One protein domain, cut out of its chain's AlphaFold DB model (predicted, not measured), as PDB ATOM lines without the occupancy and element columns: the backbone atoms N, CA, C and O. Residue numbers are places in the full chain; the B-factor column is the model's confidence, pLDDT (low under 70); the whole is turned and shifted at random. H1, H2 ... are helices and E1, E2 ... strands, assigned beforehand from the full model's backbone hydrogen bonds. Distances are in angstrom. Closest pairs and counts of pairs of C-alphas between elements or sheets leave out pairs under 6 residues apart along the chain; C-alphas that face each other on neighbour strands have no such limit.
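Overview. This is residues 164 to 259 of the 273 residues of an uncharacterized protein of Gymnopus androsaceus JB14 (UniProt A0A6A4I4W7). A small sheet of four parallel strands lies between helices: the long H1 covers one face near one edge, above E2, and the short H3 lies over E3 on the opposite face. H2 sits beside H3, grazing the sheet with residues 226 to 229. The printed part has 96 residues, with three named helices and four named strands in the order E1 H1 E2 H2 E3 H3 E4, and the sheet runs E2 E1 E3 E4. The class is mixed, helices and strands. The whole is compact, with a radius of gyration of the C-alphas of 13.2 A, and spans 39 by 30 by 23 A.

Arrangement. E1, residues 173 to 177, is an inner strand between its neighbours E2, residues 209 to 211, and E3, residues 232 to 236. N 174 and O 209, 2.8 A apart, are within hydrogen-bond range across E1 and E2; N 234 and O 175, 2.8 A apart, are across E1 and E3. E4, residues 254 to 258, is the edge strand beside E3, with N 256 and O 233 at 2.8 A. From edge to edge the strands' lines turn by 47 degrees. H1, residues 189 to 204, is on the sheet at a height of 9.3 A, over E2 and along the strands, at 9 degrees to E2 on the local plane; their closest C-alphas are those of Glu 203 and Glu 209, 5.9 A apart. E1, H1, E2 is a strand-helix-strand unit, two parallel neighbour strands with a helix between them in the chain, and its crossover is right-handed. H2, residues 220 to 229, only grazes the sheet; E2, H2, E3 is a split unit, with E1 between its strands, also right-handed. H3, residues 239 to 246, is on the opposite face from H1, over E3 at a height of 9.2 A, and E3, H3, E4 is a further right-handed unit. H2 and H3 touch at a steep tilt of 60 degrees, the same way, with the C-alphas of Ala 228 and Trp 246 closest at 5.4 A. H1 is apart from H2 and H3. In H1 and H2 every O i to N i+4 pair is within hydrogen-bond range; in H3 0 of 4 are, but 5 of 5 O i to N i+3 pairs are.

Along the chain. E1 begins at C-alpha 173 (-43.402, -35.932, 10.464) and is 12.9 A long. H1 is 22.4 A long, H2 14.3 A and H3 13.7 A. E3 is 13.6 A long; E4, 13.2 A, ends at C-alpha 258 (-36.593, -19.459, 14.815).

Size, cuts and confidence. The C-alphas farthest apart, those of Ala 169 and Glu 183, are 40.4 A apart. The printed part has no cut. The link from E1 to H1, 11 residues, is long. The mean pLDDT of the printed part is 86.1; residues 164 to 169 and 179 to 184 are under 70.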
ATOM      1  N   PRO A 164     -58.678 -34.503  12.448       49.25
ATOM      2  CA  PRO A 164     -57.602 -35.470  12.474       49.25
ATOM      3  C   PRO A 164     -57.036 -35.469  13.894       49.25
ATOM      4  O   PRO A 164     -56.106 -34.747  14.235       49.25
ATOM      5  N   LEU A 165     -57.607 -36.288  14.771       48.16
ATOM      6  CA  LEU A 165     -56.897 -36.804  15.925       48.16
ATOM      7  C   LEU A 165     -55.830 -37.716  15.326       48.16
ATOM      8  O   LEU A 165     -56.061 -38.907  15.143       48.16
ATOM      9  N   GLY A 166     -54.721 -37.119  14.878       54.50
ATOM     10  CA  GLY A 166     -53.653 -37.841  14.198       54.50
ATOM     11  C   GLY A 166     -53.289 -39.077  15.008       54.50
ATOM     12  O   GLY A 166     -53.104 -38.960  16.220       54.50
ATOM     13  N   ASP A 167     -53.232 -40.237  14.347       61.25
ATOM     14  CA  ASP A 167     -53.013 -41.532  14.992       61.25
ATOM     15  C   ASP A 167     -51.852 -41.431  15.997       61.25
ATOM     16  O   ASP A 167     -50.709 -41.219  15.574       61.25
ATOM     17  N   PRO A 168     -52.109 -41.526  17.317       62.00
ATOM     18  CA  PRO A 168     -51.078 -41.348  18.331       62.00
ATOM     19  C   PRO A 168     -49.980 -42.413  18.236       62.00
ATOM     20  O   PRO A 168     -48.868 -42.159  18.696       62.00
ATOM     21  N   ALA A 169     -50.251 -43.561  17.605       65.69
ATOM     22  CA  ALA A 169     -49.256 -44.603  17.368       65.69
ATOM     23  C   ALA A 169     -48.272 -44.250  16.238       65.69
ATOM     24  O   ALA A 169     -47.198 -44.849  16.144       65.69
ATOM     25  N   ARG A 170     -48.598 -43.270  15.384       74.44
ATOM     26  CA  ARG A 170     -47.745 -42.868  14.262       74.44
ATOM     27  C   ARG A 170     -46.665 -41.880  14.702       74.44
ATOM     28  O   ARG A 170     -46.931 -40.930  15.450       74.44
ATOM     29  N   LYS A 171     -45.449 -42.066  14.182       87.00
ATOM     30  CA  LYS A 171     -44.345 -41.116  14.357       87.00
ATOM     31  C   LYS A 171     -44.704 -39.754  13.737       87.00
ATOM     32  O   LYS A 171     -45.263 -39.735  12.638       87.00
ATOM     33  N   PRO A 172     -44.424 -38.627  14.420       91.75
ATOM     34  CA  PRO A 172     -44.573 -37.302  13.828       91.75
ATOM     35  C   PRO A 172     -43.729 -37.168  12.560       91.75
ATOM     36  O   PRO A 172     -42.636 -37.730  12.486       91.75
ATOM     37  N   ILE A 173     -44.210 -36.380  11.601       93.38
ATOM     38  CA  ILE A 173     -43.402 -35.932  10.464       93.38
ATOM     39  C   ILE A 173     -42.916 -34.516  10.771       93.38
ATOM     40  O   ILE A 173     -43.731 -33.596  10.902       93.38
ATOM     41  N   VAL A 174     -41.603 -34.350  10.907       95.50
ATOM     42  CA  VAL A 174     -40.944 -33.060  11.117       95.50
ATOM     43  C   VAL A 174     -40.403 -32.563   9.785       95.50
ATOM     44  O   VAL A 174     -39.653 -33.268   9.111       95.50
ATOM     45  N   ILE A 175     -40.756 -31.337   9.411       94.62
ATOM     46  CA  ILE A 175     -40.162 -30.659   8.259       94.62
ATOM     47  C   ILE A 175     -39.375 -29.452   8.739       94.62
ATOM     48  O   ILE A 175     -39.916 -28.611   9.451       94.62
ATOM     49  N   TYR A 176     -38.121 -29.344   8.309       93.62
ATOM     50  CA  TYR A 176     -37.313 -28.143   8.492       93.62
ATOM     51  C   TYR A 176     -37.138 -27.417   7.156       93.62
ATOM     52  O   TYR A 176     -36.448 -27.899   6.256       93.62
ATOM     53  N   PHE A 177     -37.761 -26.245   7.025       86.19
ATOM     54  CA  PHE A 177     -37.568 -25.374   5.871       86.19
ATOM     55  C   PHE A 177     -36.281 -24.566   6.028       86.19
ATOM     56  O   PHE A 177     -36.232 -23.544   6.716       86.19
ATOM     57  N   SER A 178     -35.230 -25.033   5.360       75.38
ATOM     58  CA  SER A 178     -33.967 -24.311   5.221       75.38
ATOM     59  C   SER A 178     -33.889 -23.564   3.893       75.38
ATOM     60  O   SER A 178     -34.368 -24.061   2.875       75.38
ATOM     61  N   ARG A 179     -33.212 -22.411   3.884       69.50
ATOM     62  CA  ARG A 179     -32.848 -21.690   2.656       69.50
ATOM     63  C   ARG A 179     -31.351 -21.400   2.621       69.50
ATOM     64  O   ARG A 179     -30.923 -20.389   3.179       69.50
ATOM     65  N   PRO A 180     -30.550 -22.246   1.959       60.81
ATOM     66  CA  PRO A 180     -29.120 -21.987   1.826       60.81
ATOM     67  C   PRO A 180     -28.826 -20.758   0.943       60.81
ATOM     68  O   PRO A 180     -27.775 -20.146   1.098       60.81
ATOM     69  N   GLY A 181     -29.750 -20.363   0.055       60.47
ATOM     70  CA  GLY A 181     -29.543 -19.299  -0.939       60.47
ATOM     71  C   GLY A 181     -29.908 -17.863  -0.530       60.47
ATOM     72  O   GLY A 181     -29.633 -16.945  -1.298       60.47
ATOM     73  N   MET A 182     -30.524 -17.622   0.637       63.78
ATOM     74  CA  MET A 182     -30.958 -16.265   1.020       63.78
ATOM     75  C   MET A 182     -29.896 -15.486   1.802       63.78
ATOM     76  O   MET A 182     -29.393 -15.945   2.820       63.78
ATOM     77  N   GLU A 183     -29.633 -14.242   1.397       58.12
ATOM     78  CA  GLU A 183     -28.664 -13.364   2.077       58.12
ATOM     79  C   GLU A 183     -29.155 -12.813   3.430       58.12
ATOM     80  O   GLU A 183     -28.348 -12.397   4.261       58.12
ATOM     81  N   ARG A 184     -30.473 -12.776   3.674       65.62
ATOM     82  CA  ARG A 184     -31.085 -12.204   4.891       65.62
ATOM     83  C   ARG A 184     -32.023 -13.205   5.557       65.62
ATOM     84  O   ARG A 184     -32.666 -13.985   4.866       65.62
ATOM     85  N   ARG A 185     -32.157 -13.110   6.889       73.44
ATOM     86  CA  ARG A 185     -33.042 -13.962   7.715       73.44
ATOM     87  C   ARG A 185     -32.757 -15.458   7.525       73.44
ATOM     88  O   ARG A 185     -33.662 -16.251   7.299       73.44
ATOM     89  N   ARG A 186     -31.481 -15.831   7.625       79.62
ATOM     90  CA  ARG A 186     -31.036 -17.226   7.675       79.62
ATOM     91  C   ARG A 186     -30.193 -17.468   8.921       79.62
ATOM     92  O   ARG A 186     -29.640 -16.525   9.484       79.62
ATOM     93  N   LEU A 187     -30.104 -18.728   9.332       84.19
ATOM     94  CA  LEU A 187     -29.100 -19.153  10.303       84.19
ATOM     95  C   LEU A 187     -27.699 -18.977   9.704       84.19
ATOM     96  O   LEU A 187     -27.548 -18.994   8.480       84.19
ATOM     97  N   SER A 188     -26.683 -18.823  10.560       86.50
ATOM     98  CA  SER A 188     -25.302 -19.012  10.105       86.50
ATOM     99  C   SER A 188     -25.124 -20.450   9.617       86.50
ATOM    100  O   SER A 188     -25.888 -21.336  10.014       86.50
ATOM    101  N   ASP A 189     -24.128 -20.687   8.768       87.81
ATOM    102  CA  ASP A 189     -23.882 -22.025   8.224       87.81
ATOM    103  C   ASP A 189     -23.598 -23.020   9.363       87.81
ATOM    104  O   ASP A 189     -24.157 -24.113   9.392       87.81
ATOM    105  N   GLU A 190     -22.855 -22.606  10.391       89.75
ATOM    106  CA  GLU A 190     -22.565 -23.433  11.567       89.75
ATOM    107  C   GLU A 190     -23.827 -23.752  12.379       89.75
ATOM    108  O   GLU A 190     -24.018 -24.890  12.813       89.75
ATOM    109  N   ALA A 191     -24.704 -22.764  12.584       90.00
ATOM    110  CA  ALA A 191     -25.956 -22.956  13.311       90.00
ATOM    111  C   ALA A 191     -26.937 -23.839  12.525       90.00
ATOM    112  O   ALA A 191     -27.628 -24.667  13.120       90.00
ATOM    113  N   HIS A 192     -26.979 -23.689  11.198       90.50
ATOM    114  CA  HIS A 192     -27.754 -24.554  10.314       90.50
ATOM    115  C   HIS A 192     -27.270 -26.004  10.397       90.50
ATOM    116  O   HIS A 192     -28.070 -26.886  10.704       90.50
ATOM    117  N   GLU A 193     -25.972 -26.250  10.203       93.06
ATOM    118  CA  GLU A 193     -25.399 -27.601  10.261       93.06
ATOM    119  C   GLU A 193     -25.578 -28.236  11.646       93.06
ATOM    120  O   GLU A 193     -25.943 -29.409  11.753       93.06
ATOM    121  N   SER A 194     -25.404 -27.459  12.721       94.12
ATOM    122  CA  SER A 194     -25.635 -27.934  14.089       94.12
ATOM    123  C   SER A 194     -27.098 -28.325  14.329       94.12
ATOM    124  O   SER A 194     -27.360 -29.380  14.914       94.12
ATOM    125  N   LEU A 195     -28.051 -27.526  13.836       94.00
ATOM    126  CA  LEU A 195     -29.477 -27.840  13.919       94.00
ATOM    127  C   LEU A 195     -29.818 -29.093  13.104       94.00
ATOM    128  O   LEU A 195     -30.489 -29.988  13.615       94.00
ATOM    129  N   VAL A 196     -29.337 -29.189  11.863       95.12
ATOM    130  CA  VAL A 196     -29.555 -30.360  10.998       95.12
ATOM    131  C   VAL A 196     -28.984 -31.624  11.635       95.12
ATOM    132  O   VAL A 196     -29.646 -32.664  11.624       95.12
ATOM    133  N   PHE A 197     -27.791 -31.541  12.226       96.81
ATOM    134  CA  PHE A 197     -27.181 -32.651  12.951       96.81
ATOM    135  C   PHE A 197     -28.067 -33.109  14.116       96.81
ATOM    136  O   PHE A 197     -28.437 -34.281  14.169       96.81
ATOM    137  N   ALA A 198     -28.477 -32.188  14.993       96.81
ATOM    138  CA  ALA A 198     -29.334 -32.510  16.134       96.81
ATOM    139  C   ALA A 198     -30.679 -33.118  15.700       96.81
ATOM    140  O   ALA A 198     -31.129 -34.107  16.281       96.81
ATOM    141  N   LEU A 199     -31.296 -32.578  14.641       96.94
ATOM    142  CA  LEU A 199     -32.556 -33.107  14.121       96.94
ATOM    143  C   LEU A 199     -32.404 -34.536  13.578       96.94
ATOM    144  O   LEU A 199     -33.310 -35.350  13.759       96.94
ATOM    145  N   ARG A 200     -31.280 -34.846  12.922       97.75
ATOM    146  CA  ARG A 200     -30.996 -36.188  12.390       97.75
ATOM    147  C   ARG A 200     -30.665 -37.204  13.477       97.75
ATOM    148  O   ARG A 200     -31.003 -38.370  13.316       97.75
ATOM    149  N   GLU A 201     -30.027 -36.799  14.573       97.94
ATOM    150  CA  GLU A 201     -29.793 -37.709  15.704       97.94
ATOM    151  C   GLU A 201     -31.124 -38.166  16.324       97.94
ATOM    152  O   GLU A 201     -31.341 -39.365  16.490       97.94
ATOM    153  N   LEU A 202     -32.072 -37.245  16.527       96.19
ATOM    154  CA  LEU A 202     -33.419 -37.584  17.013       96.19
ATOM    155  C   LEU A 202     -34.216 -38.456  16.021       96.19
ATOM    156  O   LEU A 202     -34.992 -39.323  16.433       96.19
ATOM    157  N   GLU A 203     -34.020 -38.270  14.711       96.69
ATOM    158  CA  GLU A 203     -34.579 -39.171  13.692       96.69
ATOM    159  C   GLU A 203     -33.996 -40.591  13.816       96.69
ATOM    160  O   GLU A 203     -34.750 -41.567  13.782       96.69
ATOM    161  N   LYS A 204     -32.676 -40.731  14.019       96.88
ATOM    162  CA  LYS A 204     -32.008 -42.037  14.204       96.88
ATOM    163  C   LYS A 204     -32.463 -42.758  15.471       96.88
ATOM    164  O   LYS A 204     -32.603 -43.980  15.450       96.88
ATOM    165  N   GLU A 205     -32.731 -42.020  16.545       96.38
ATOM    166  CA  GLU A 205     -33.362 -42.546  17.767       96.38
ATOM    167  C   GLU A 205     -34.814 -42.997  17.530       96.38
ATOM    168  O   GLU A 205     -35.418 -43.683  18.356       96.38
ATOM    169  N   GLY A 206     -35.380 -42.656  16.371       93.88
ATOM    170  CA  GLY A 206     -36.701 -43.073  15.949       93.88
ATOM    171  C   GLY A 206     -37.826 -42.226  16.534       93.88
ATOM    172  O   GLY A 206     -38.962 -42.706  16.524       93.88
ATOM    173  N   ILE A 207     -37.539 -41.006  17.002       94.25
ATOM    174  CA  ILE A 207     -38.521 -40.102  17.619       94.25
ATOM    175  C   ILE A 207     -39.535 -39.580  16.588       94.25
ATOM    176  O   ILE A 207     -40.728 -39.497  16.881       94.25
ATOM    177  N   TYR A 208     -39.083 -39.272  15.372       94.94
ATOM    178  CA  TYR A 208     -39.903 -38.780  14.260       94.94
ATOM    179  C   TYR A 208     -39.288 -39.146  12.898       94.94
ATOM    180  O   TYR A 208     -38.169 -39.649  12.839       94.94
ATOM    181  N   GLU A 209     -40.020 -38.882  11.815       94.69
ATOM    182  CA  GLU A 209     -39.506 -38.868  10.434       94.69
ATOM    183  C   GLU A 209     -39.108 -37.431  10.058       94.69
ATOM    184  O   GLU A 209     -39.870 -36.504  10.351       94.69
ATOM    185  N   LEU A 210     -37.944 -37.223   9.433       95.94
ATOM    186  CA  LEU A 210     -37.428 -35.886   9.122       95.94
ATOM    187  C   LEU A 210     -37.367 -35.623   7.614       95.94
ATOM    188  O   LEU A 210     -36.813 -36.402   6.842       95.94
ATOM    189  N   TYR A 211     -37.842 -34.448   7.201       94.88
ATOM    190  CA  TYR A 211     -37.645 -33.933   5.848       94.88
ATOM    191  C   TYR A 211     -36.999 -32.549   5.892       94.88
ATOM    192  O   TYR A 211     -37.472 -31.641   6.572       94.88
ATOM    193  N   ILE A 212     -35.925 -32.372   5.122       93.38
ATOM    194  CA  ILE A 212     -35.228 -31.089   4.963       93.38
ATOM    195  C   ILE A 212     -35.206 -30.759   3.464       93.38
ATOM    196  O   ILE A 212     -34.202 -31.010   2.792       93.38
ATOM    197  N   PRO A 213     -36.339 -30.322   2.885       89.31
ATOM    198  CA  PRO A 213     -36.410 -30.016   1.465       89.31
ATOM    199  C   PRO A 213     -35.702 -28.693   1.155       89.31
ATOM    200  O   PRO A 213     -35.835 -27.708   1.883       89.31
ATOM    201  N   ASP A 214     -35.028 -28.641   0.008       85.88
ATOM    202  CA  ASP A 214     -34.673 -27.372  -0.623       85.88
ATOM    203  C   ASP A 214     -35.921 -26.827  -1.330       85.88
ATOM    204  O   ASP A 214     -36.254 -27.235  -2.447       85.88
ATOM    205  N   ILE A 215     -36.664 -25.962  -0.632       80.75
ATOM    206  CA  ILE A 215     -37.991 -25.504  -1.067       80.75
ATOM    207  C   ILE A 215     -37.955 -24.770  -2.417       80.75
ATOM    208  O   ILE A 215     -38.940 -24.787  -3.153       80.75
ATOM    209  N   GLU A 216     -36.814 -24.168  -2.766       80.69
ATOM    210  CA  GLU A 216     -36.606 -23.452  -4.030       80.69
ATOM    211  C   GLU A 216     -36.458 -24.406  -5.225       80.69
ATOM    212  O   GLU A 216     -36.658 -23.996  -6.369       80.69
ATOM    213  N   LYS A 217     -36.139 -25.682  -4.973       87.75
ATOM    214  CA  LYS A 217     -35.922 -26.705  -6.010       87.75
ATOM    215  C   LYS A 217     -37.115 -27.624  -6.248       87.75
ATOM    216  O   LYS A 217     -37.072 -28.416  -7.188       87.75
ATOM    217  N   ILE A 218     -38.156 -27.537  -5.425       89.81
ATOM    218  CA  ILE A 218     -39.362 -28.365  -5.548       89.81
ATOM    219  C   ILE A 218     -40.552 -27.545  -6.050       89.81
ATOM    220  O   ILE A 218     -40.648 -26.333  -5.839       89.81
ATOM    221  N   SER A 219     -41.475 -28.211  -6.732       92.62
ATOM    222  CA  SER A 219     -42.686 -27.605  -7.283       92.62
ATOM    223  C   SER A 219     -43.684 -27.197  -6.192       92.62
ATOM    224  O   SER A 219     -43.689 -27.739  -5.090       92.62
ATOM    225  N   LEU A 220     -44.606 -26.281  -6.513       91.69
ATOM    226  CA  LEU A 220     -45.670 -25.869  -5.585       91.69
ATOM    227  C   LEU A 220     -46.534 -27.054  -5.115       91.69
ATOM    228  O   LEU A 220     -46.929 -27.092  -3.956       91.69
ATOM    229  N   SER A 221     -46.818 -28.026  -5.988       93.44
ATOM    230  CA  SER A 221     -47.577 -29.224  -5.603       93.44
ATOM    231  C   SER A 221     -46.806 -30.079  -4.595       93.44
ATOM    232  O   SER A 221     -47.386 -30.502  -3.600       93.44
ATOM    233  N   GLU A 222     -45.495 -30.258  -4.776       93.25
ATOM    234  CA  GLU A 222     -44.652 -30.958  -3.796       93.25
ATOM    235  C   GLU A 222     -44.577 -30.196  -2.465       93.25
ATOM    236  O   GLU A 222     -44.673 -30.807  -1.404       93.25
ATOM    237  N   GLN A 223     -44.484 -28.860  -2.499       92.38
ATOM    238  CA  GLN A 223     -44.533 -28.026  -1.290       92.38
ATOM    239  C   GLN A 223     -45.855 -28.204  -0.527       92.38
ATOM    240  O   GLN A 223     -45.847 -28.350   0.696       92.38
ATOM    241  N   LEU A 224     -46.988 -28.211  -1.239       93.44
ATOM    242  CA  LEU A 224     -48.316 -28.431  -0.654       93.44
ATOM    243  C   LEU A 224     -48.459 -29.842  -0.079       93.44
ATOM    244  O   LEU A 224     -48.987 -30.000   1.018       93.44
ATOM    245  N   GLU A 225     -47.974 -30.860  -0.791       92.69
ATOM    246  CA  GLU A 225     -48.022 -32.246  -0.331       92.69
ATOM    247  C   GLU A 225     -47.176 -32.454   0.934       92.69
ATOM    248  O   GLU A 225     -47.628 -33.110   1.876       92.69
ATOM    249  N   LEU A 226     -45.979 -31.863   0.987       92.38
ATOM    250  CA  LEU A 226     -45.129 -31.880   2.177       92.38
ATOM    251  C   LEU A 226     -45.813 -31.178   3.354       92.38
ATOM    252  O   LEU A 226     -45.927 -31.769   4.429       92.38
ATOM    253  N   ALA A 227     -46.334 -29.965   3.146       92.75
ATOM    254  CA  ALA A 227     -47.055 -29.228   4.182       92.75
ATOM    255  C   ALA A 227     -48.263 -30.020   4.713       92.75
ATOM    256  O   ALA A 227     -48.410 -30.172   5.923       92.75
ATOM    257  N   ALA A 228     -49.064 -30.615   3.827       91.81
ATOM    258  CA  ALA A 228     -50.240 -31.407   4.189       91.81
ATOM    259  C   ALA A 228     -49.923 -32.693   4.969       91.81
ATOM    260  O   ALA A 228     -50.785 -33.203   5.679       91.81
ATOM    261  N   LYS A 229     -48.702 -33.226   4.857       89.31
ATOM    262  CA  LYS A 229     -48.241 -34.393   5.629       89.31
ATOM    263  C   LYS A 229     -47.544 -34.015   6.935       89.31
ATOM    264  O   LYS A 229     -47.339 -34.883   7.781       89.31
ATOM    265  N   THR A 230     -47.153 -32.754   7.093       91.38
ATOM    266  CA  THR A 230     -46.318 -32.298   8.206       91.38
ATOM    267  C   THR A 230     -47.090 -32.324   9.520       91.38
ATOM    268  O   THR A 230     -48.204 -31.814   9.608       91.38
ATOM    269  N   THR A 231     -46.469 -32.872  10.563       91.00
ATOM    270  CA  THR A 231     -46.936 -32.742  11.948       91.00
ATOM    271  C   THR A 231     -46.274 -31.539  12.613       91.00
ATOM    272  O   THR A 231     -46.951 -30.706  13.198       91.00
ATOM    273  N   ILE A 232     -44.953 -31.405  12.489       93.44
ATOM    274  CA  ILE A 232     -44.200 -30.296  13.082       93.44
ATOM    275  C   ILE A 232     -43.436 -29.577  11.974       93.44
ATOM    276  O   ILE A 232     -42.578 -30.172  11.325       93.44
ATOM    277  N   MET A 233     -43.742 -28.301  11.756       94.62
ATOM    278  CA  MET A 233     -43.018 -27.453  10.811       94.62
ATOM    279  C   MET A 233     -42.034 -26.567  11.569       94.62
ATOM    280  O   MET A 233     -42.418 -25.857  12.492       94.62
ATOM    281  N   LEU A 234     -40.771 -26.597  11.168       94.06
ATOM    282  CA  LEU A 234     -39.682 -25.817  11.739       94.06
ATOM    283  C   LEU A 234     -39.086 -24.917  10.654       94.06
ATOM    284  O   LEU A 234     -38.845 -25.363   9.532       94.06
ATOM    285  N   GLY A 235     -38.786 -23.665  10.979       90.25
ATOM    286  CA  GLY A 235     -38.118 -22.767  10.039       90.25
ATOM    287  C   GLY A 235     -37.703 -21.450  10.672       90.25
ATOM    288  O   GLY A 235     -38.110 -21.120  11.785       90.25
ATOM    289  N   VAL A 236     -36.878 -20.688   9.958       87.25
ATOM    290  CA  VAL A 236     -36.611 -19.293  10.328       87.25
ATOM    291  C   VAL A 236     -37.862 -18.464  10.042       87.25
ATOM    292  O   VAL A 236     -38.540 -18.699   9.044       87.25
ATOM    293  N   HIS A 237     -38.179 -17.509  10.916       84.75
ATOM    294  CA  HIS A 237     -39.343 -16.639  10.757       84.75
ATOM    295  C   HIS A 237     -39.335 -15.912   9.396       84.75
ATOM    296  O   HIS A 237     -38.380 -15.197   9.062       84.75
ATOM    297  N   GLY A 238     -40.419 -16.060   8.626       78.56
ATOM    298  CA  GLY A 238     -40.525 -15.526   7.270       78.56
ATOM    299  C   GLY A 238     -41.745 -16.024   6.492       78.56
ATOM    300  O   GLY A 238     -42.598 -16.744   7.013       78.56
ATOM    301  N   ASP A 239     -41.821 -15.623   5.219       76.62
ATOM    302  CA  ASP A 239     -42.951 -15.915   4.326       76.62
ATOM    303  C   ASP A 239     -43.075 -17.431   4.022       76.62
ATOM    304  O   ASP A 239     -44.136 -17.899   3.611       76.62
ATOM    305  N   GLU A 240     -42.026 -18.222   4.245       70.38
ATOM    306  CA  GLU A 240     -41.956 -19.669   3.985       70.38
ATOM    307  C   GLU A 240     -42.883 -20.463   4.899       70.38
ATOM    308  O   GLU A 240     -43.518 -21.434   4.481       70.38
ATOM    309  N   LEU A 241     -43.018 -20.009   6.143       84.62
ATOM    310  CA  LEU A 241     -43.917 -20.631   7.102       84.62
ATOM    311  C   LEU A 241     -45.386 -20.385   6.753       84.62
ATOM    312  O   LEU A 241     -46.246 -21.013   7.353       84.62
ATOM    313  N   THR A 242     -45.709 -19.587   5.725       89.12
ATOM    314  CA  THR A 242     -47.086 -19.475   5.201       89.12
ATOM    315  C   THR A 242     -47.632 -20.829   4.737       89.12
ATOM    316  O   THR A 242     -48.839 -21.058   4.808       89.12
ATOM    317  N   HIS A 243     -46.772 -21.777   4.338       91.56
ATOM    318  CA  HIS A 243     -47.213 -23.140   4.022       91.56
ATOM    319  C   HIS A 243     -47.860 -23.869   5.210       91.56
ATOM    320  O   HIS A 243     -48.591 -24.833   4.980       91.56
ATOM    321  N   ARG A 244     -47.696 -23.380   6.452       92.75
ATOM    322  CA  ARG A 244     -48.411 -23.883   7.637       92.75
ATOM    323  C   ARG A 244     -49.930 -23.859   7.487       92.75
ATOM    324  O   ARG A 244     -50.603 -24.698   8.066       92.75
ATOM    325  N   LEU A 245     -50.465 -22.961   6.654       93.31
ATOM    326  CA  LEU A 245     -51.895 -22.909   6.333       93.31
ATOM    327  C   LEU A 245     -52.407 -24.200   5.678       93.31
ATOM    328  O   LEU A 245     -53.607 -24.455   5.673       93.31
ATOM    329  N   TRP A 246     -51.521 -25.018   5.115       92.88
ATOM    330  CA  TRP A 246     -51.891 -26.273   4.462       92.88
ATOM    331  C   TRP A 246     -51.615 -27.501   5.330       92.88
ATOM    332  O   TRP A 246     -51.961 -28.612   4.925       92.88
ATOM    333  N   MET A 247     -51.034 -27.312   6.520       90.94
ATOM    334  CA  MET A 247     -50.875 -28.378   7.502       90.94
ATOM    335  C   MET A 247     -52.238 -28.815   8.051       90.94
ATOM    336  O   MET A 247     -53.141 -27.986   8.194       90.94
ATOM    337  N   PRO A 248     -52.402 -30.095   8.410       86.25
ATOM    338  CA  PRO A 248     -53.557 -30.539   9.178       86.25
ATOM    339  C   PRO A 248     -53.608 -29.818  10.532       86.25
ATOM    340  O   PRO A 248     -52.604 -29.777  11.247       86.25
ATOM    341  N   SER A 249     -54.770 -29.289  10.922       82.19
ATOM    342  CA  SER A 249     -54.984 -28.740  12.269       82.19
ATOM    343  C   SER A 249     -55.322 -29.883  13.234       82.19
ATOM    344  O   SER A 249     -56.468 -30.311  13.357       82.19
ATOM    345  N   THR A 250     -54.294 -30.452  13.868       79.19
ATOM    346  CA  THR A 250     -54.422 -31.547  14.843       79.19
ATOM    347  C   THR A 250     -53.852 -31.124  16.185       79.19
ATOM    348  O   THR A 250     -52.983 -30.260  16.249       79.19
ATOM    349  N   ARG A 251     -54.222 -31.821  17.264       80.81
ATOM    350  CA  ARG A 251     -53.604 -31.614  18.590       80.81
ATOM    351  C   ARG A 251     -52.104 -31.932  18.640       80.81
ATOM    352  O   ARG A 251     -51.456 -31.623  19.632       80.81
ATOM    353  N   ARG A 252     -51.568 -32.605  17.617       82.75
ATOM    354  CA  ARG A 252     -50.138 -32.914  17.484       82.75
ATOM    355  C   ARG A 252     -49.418 -31.916  16.580       82.75
ATOM    356  O   ARG A 252     -48.194 -31.966  16.507       82.75
ATOM    357  N   SER A 253     -50.163 -31.064  15.877       87.44
ATOM    358  CA  SER A 253     -49.602 -30.135  14.911       87.44
ATOM    359  C   SER A 253     -48.909 -28.987  15.628       87.44
ATOM    360  O   SER A 253     -49.468 -28.396  16.548       87.44
ATOM    361  N   ALA A 254     -47.692 -28.666  15.206       92.00
ATOM    362  CA  ALA A 254     -46.932 -27.566  15.781       92.00
ATOM    363  C   ALA A 254     -46.135 -26.826  14.706       92.00
ATOM    364  O   ALA A 254     -45.654 -27.418  13.740       92.00
ATOM    365  N   VAL A 255     -45.963 -25.523  14.908       93.06
ATOM    366  CA  VAL A 255     -45.048 -24.690  14.128       93.06
ATOM    367  C   VAL A 255     -44.023 -24.115  15.092       93.06
ATOM    368  O   VAL A 255     -44.387 -23.539  16.115       93.06
ATOM    369  N   VAL A 256     -42.746 -24.295  14.780       93.44
ATOM    370  CA  VAL A 256     -41.623 -23.771  15.552       93.44
ATOM    371  C   VAL A 256     -40.896 -22.754  14.685       93.44
ATOM    372  O   VAL A 256     -40.338 -23.089  13.639       93.44
ATOM    373  N   GLU A 257     -40.911 -21.499  15.123       90.69
ATOM    374  CA  GLU A 257     -40.266 -20.401  14.407       90.69
ATOM    375  C   GLU A 257     -38.971 -19.997  15.102       90.69
ATOM    376  O   GLU A 257     -38.948 -19.731  16.306       90.69
ATOM    377  N   ILE A 258     -37.888 -19.925  14.334       89.25
ATOM    378  CA  ILE A 258     -36.593 -19.459  14.815       89.25
ATOM    379  C   ILE A 258     -36.438 -17.986  14.438       89.25
ATOM    380  O   ILE A 258     -36.443 -17.626  13.259       89.25
ATOM    381  N   PHE A 259     -36.255 -17.135  15.441       85.56
ATOM    382  CA  PHE A 259     -35.982 -15.715  15.254       85.56
ATOM    383  C   PHE A 259     -34.476 -15.469  15.331       85.56
ATOM    384  O   PHE A 259     -33.847 -15.735  16.353       85.56
TER     385      PHE A 259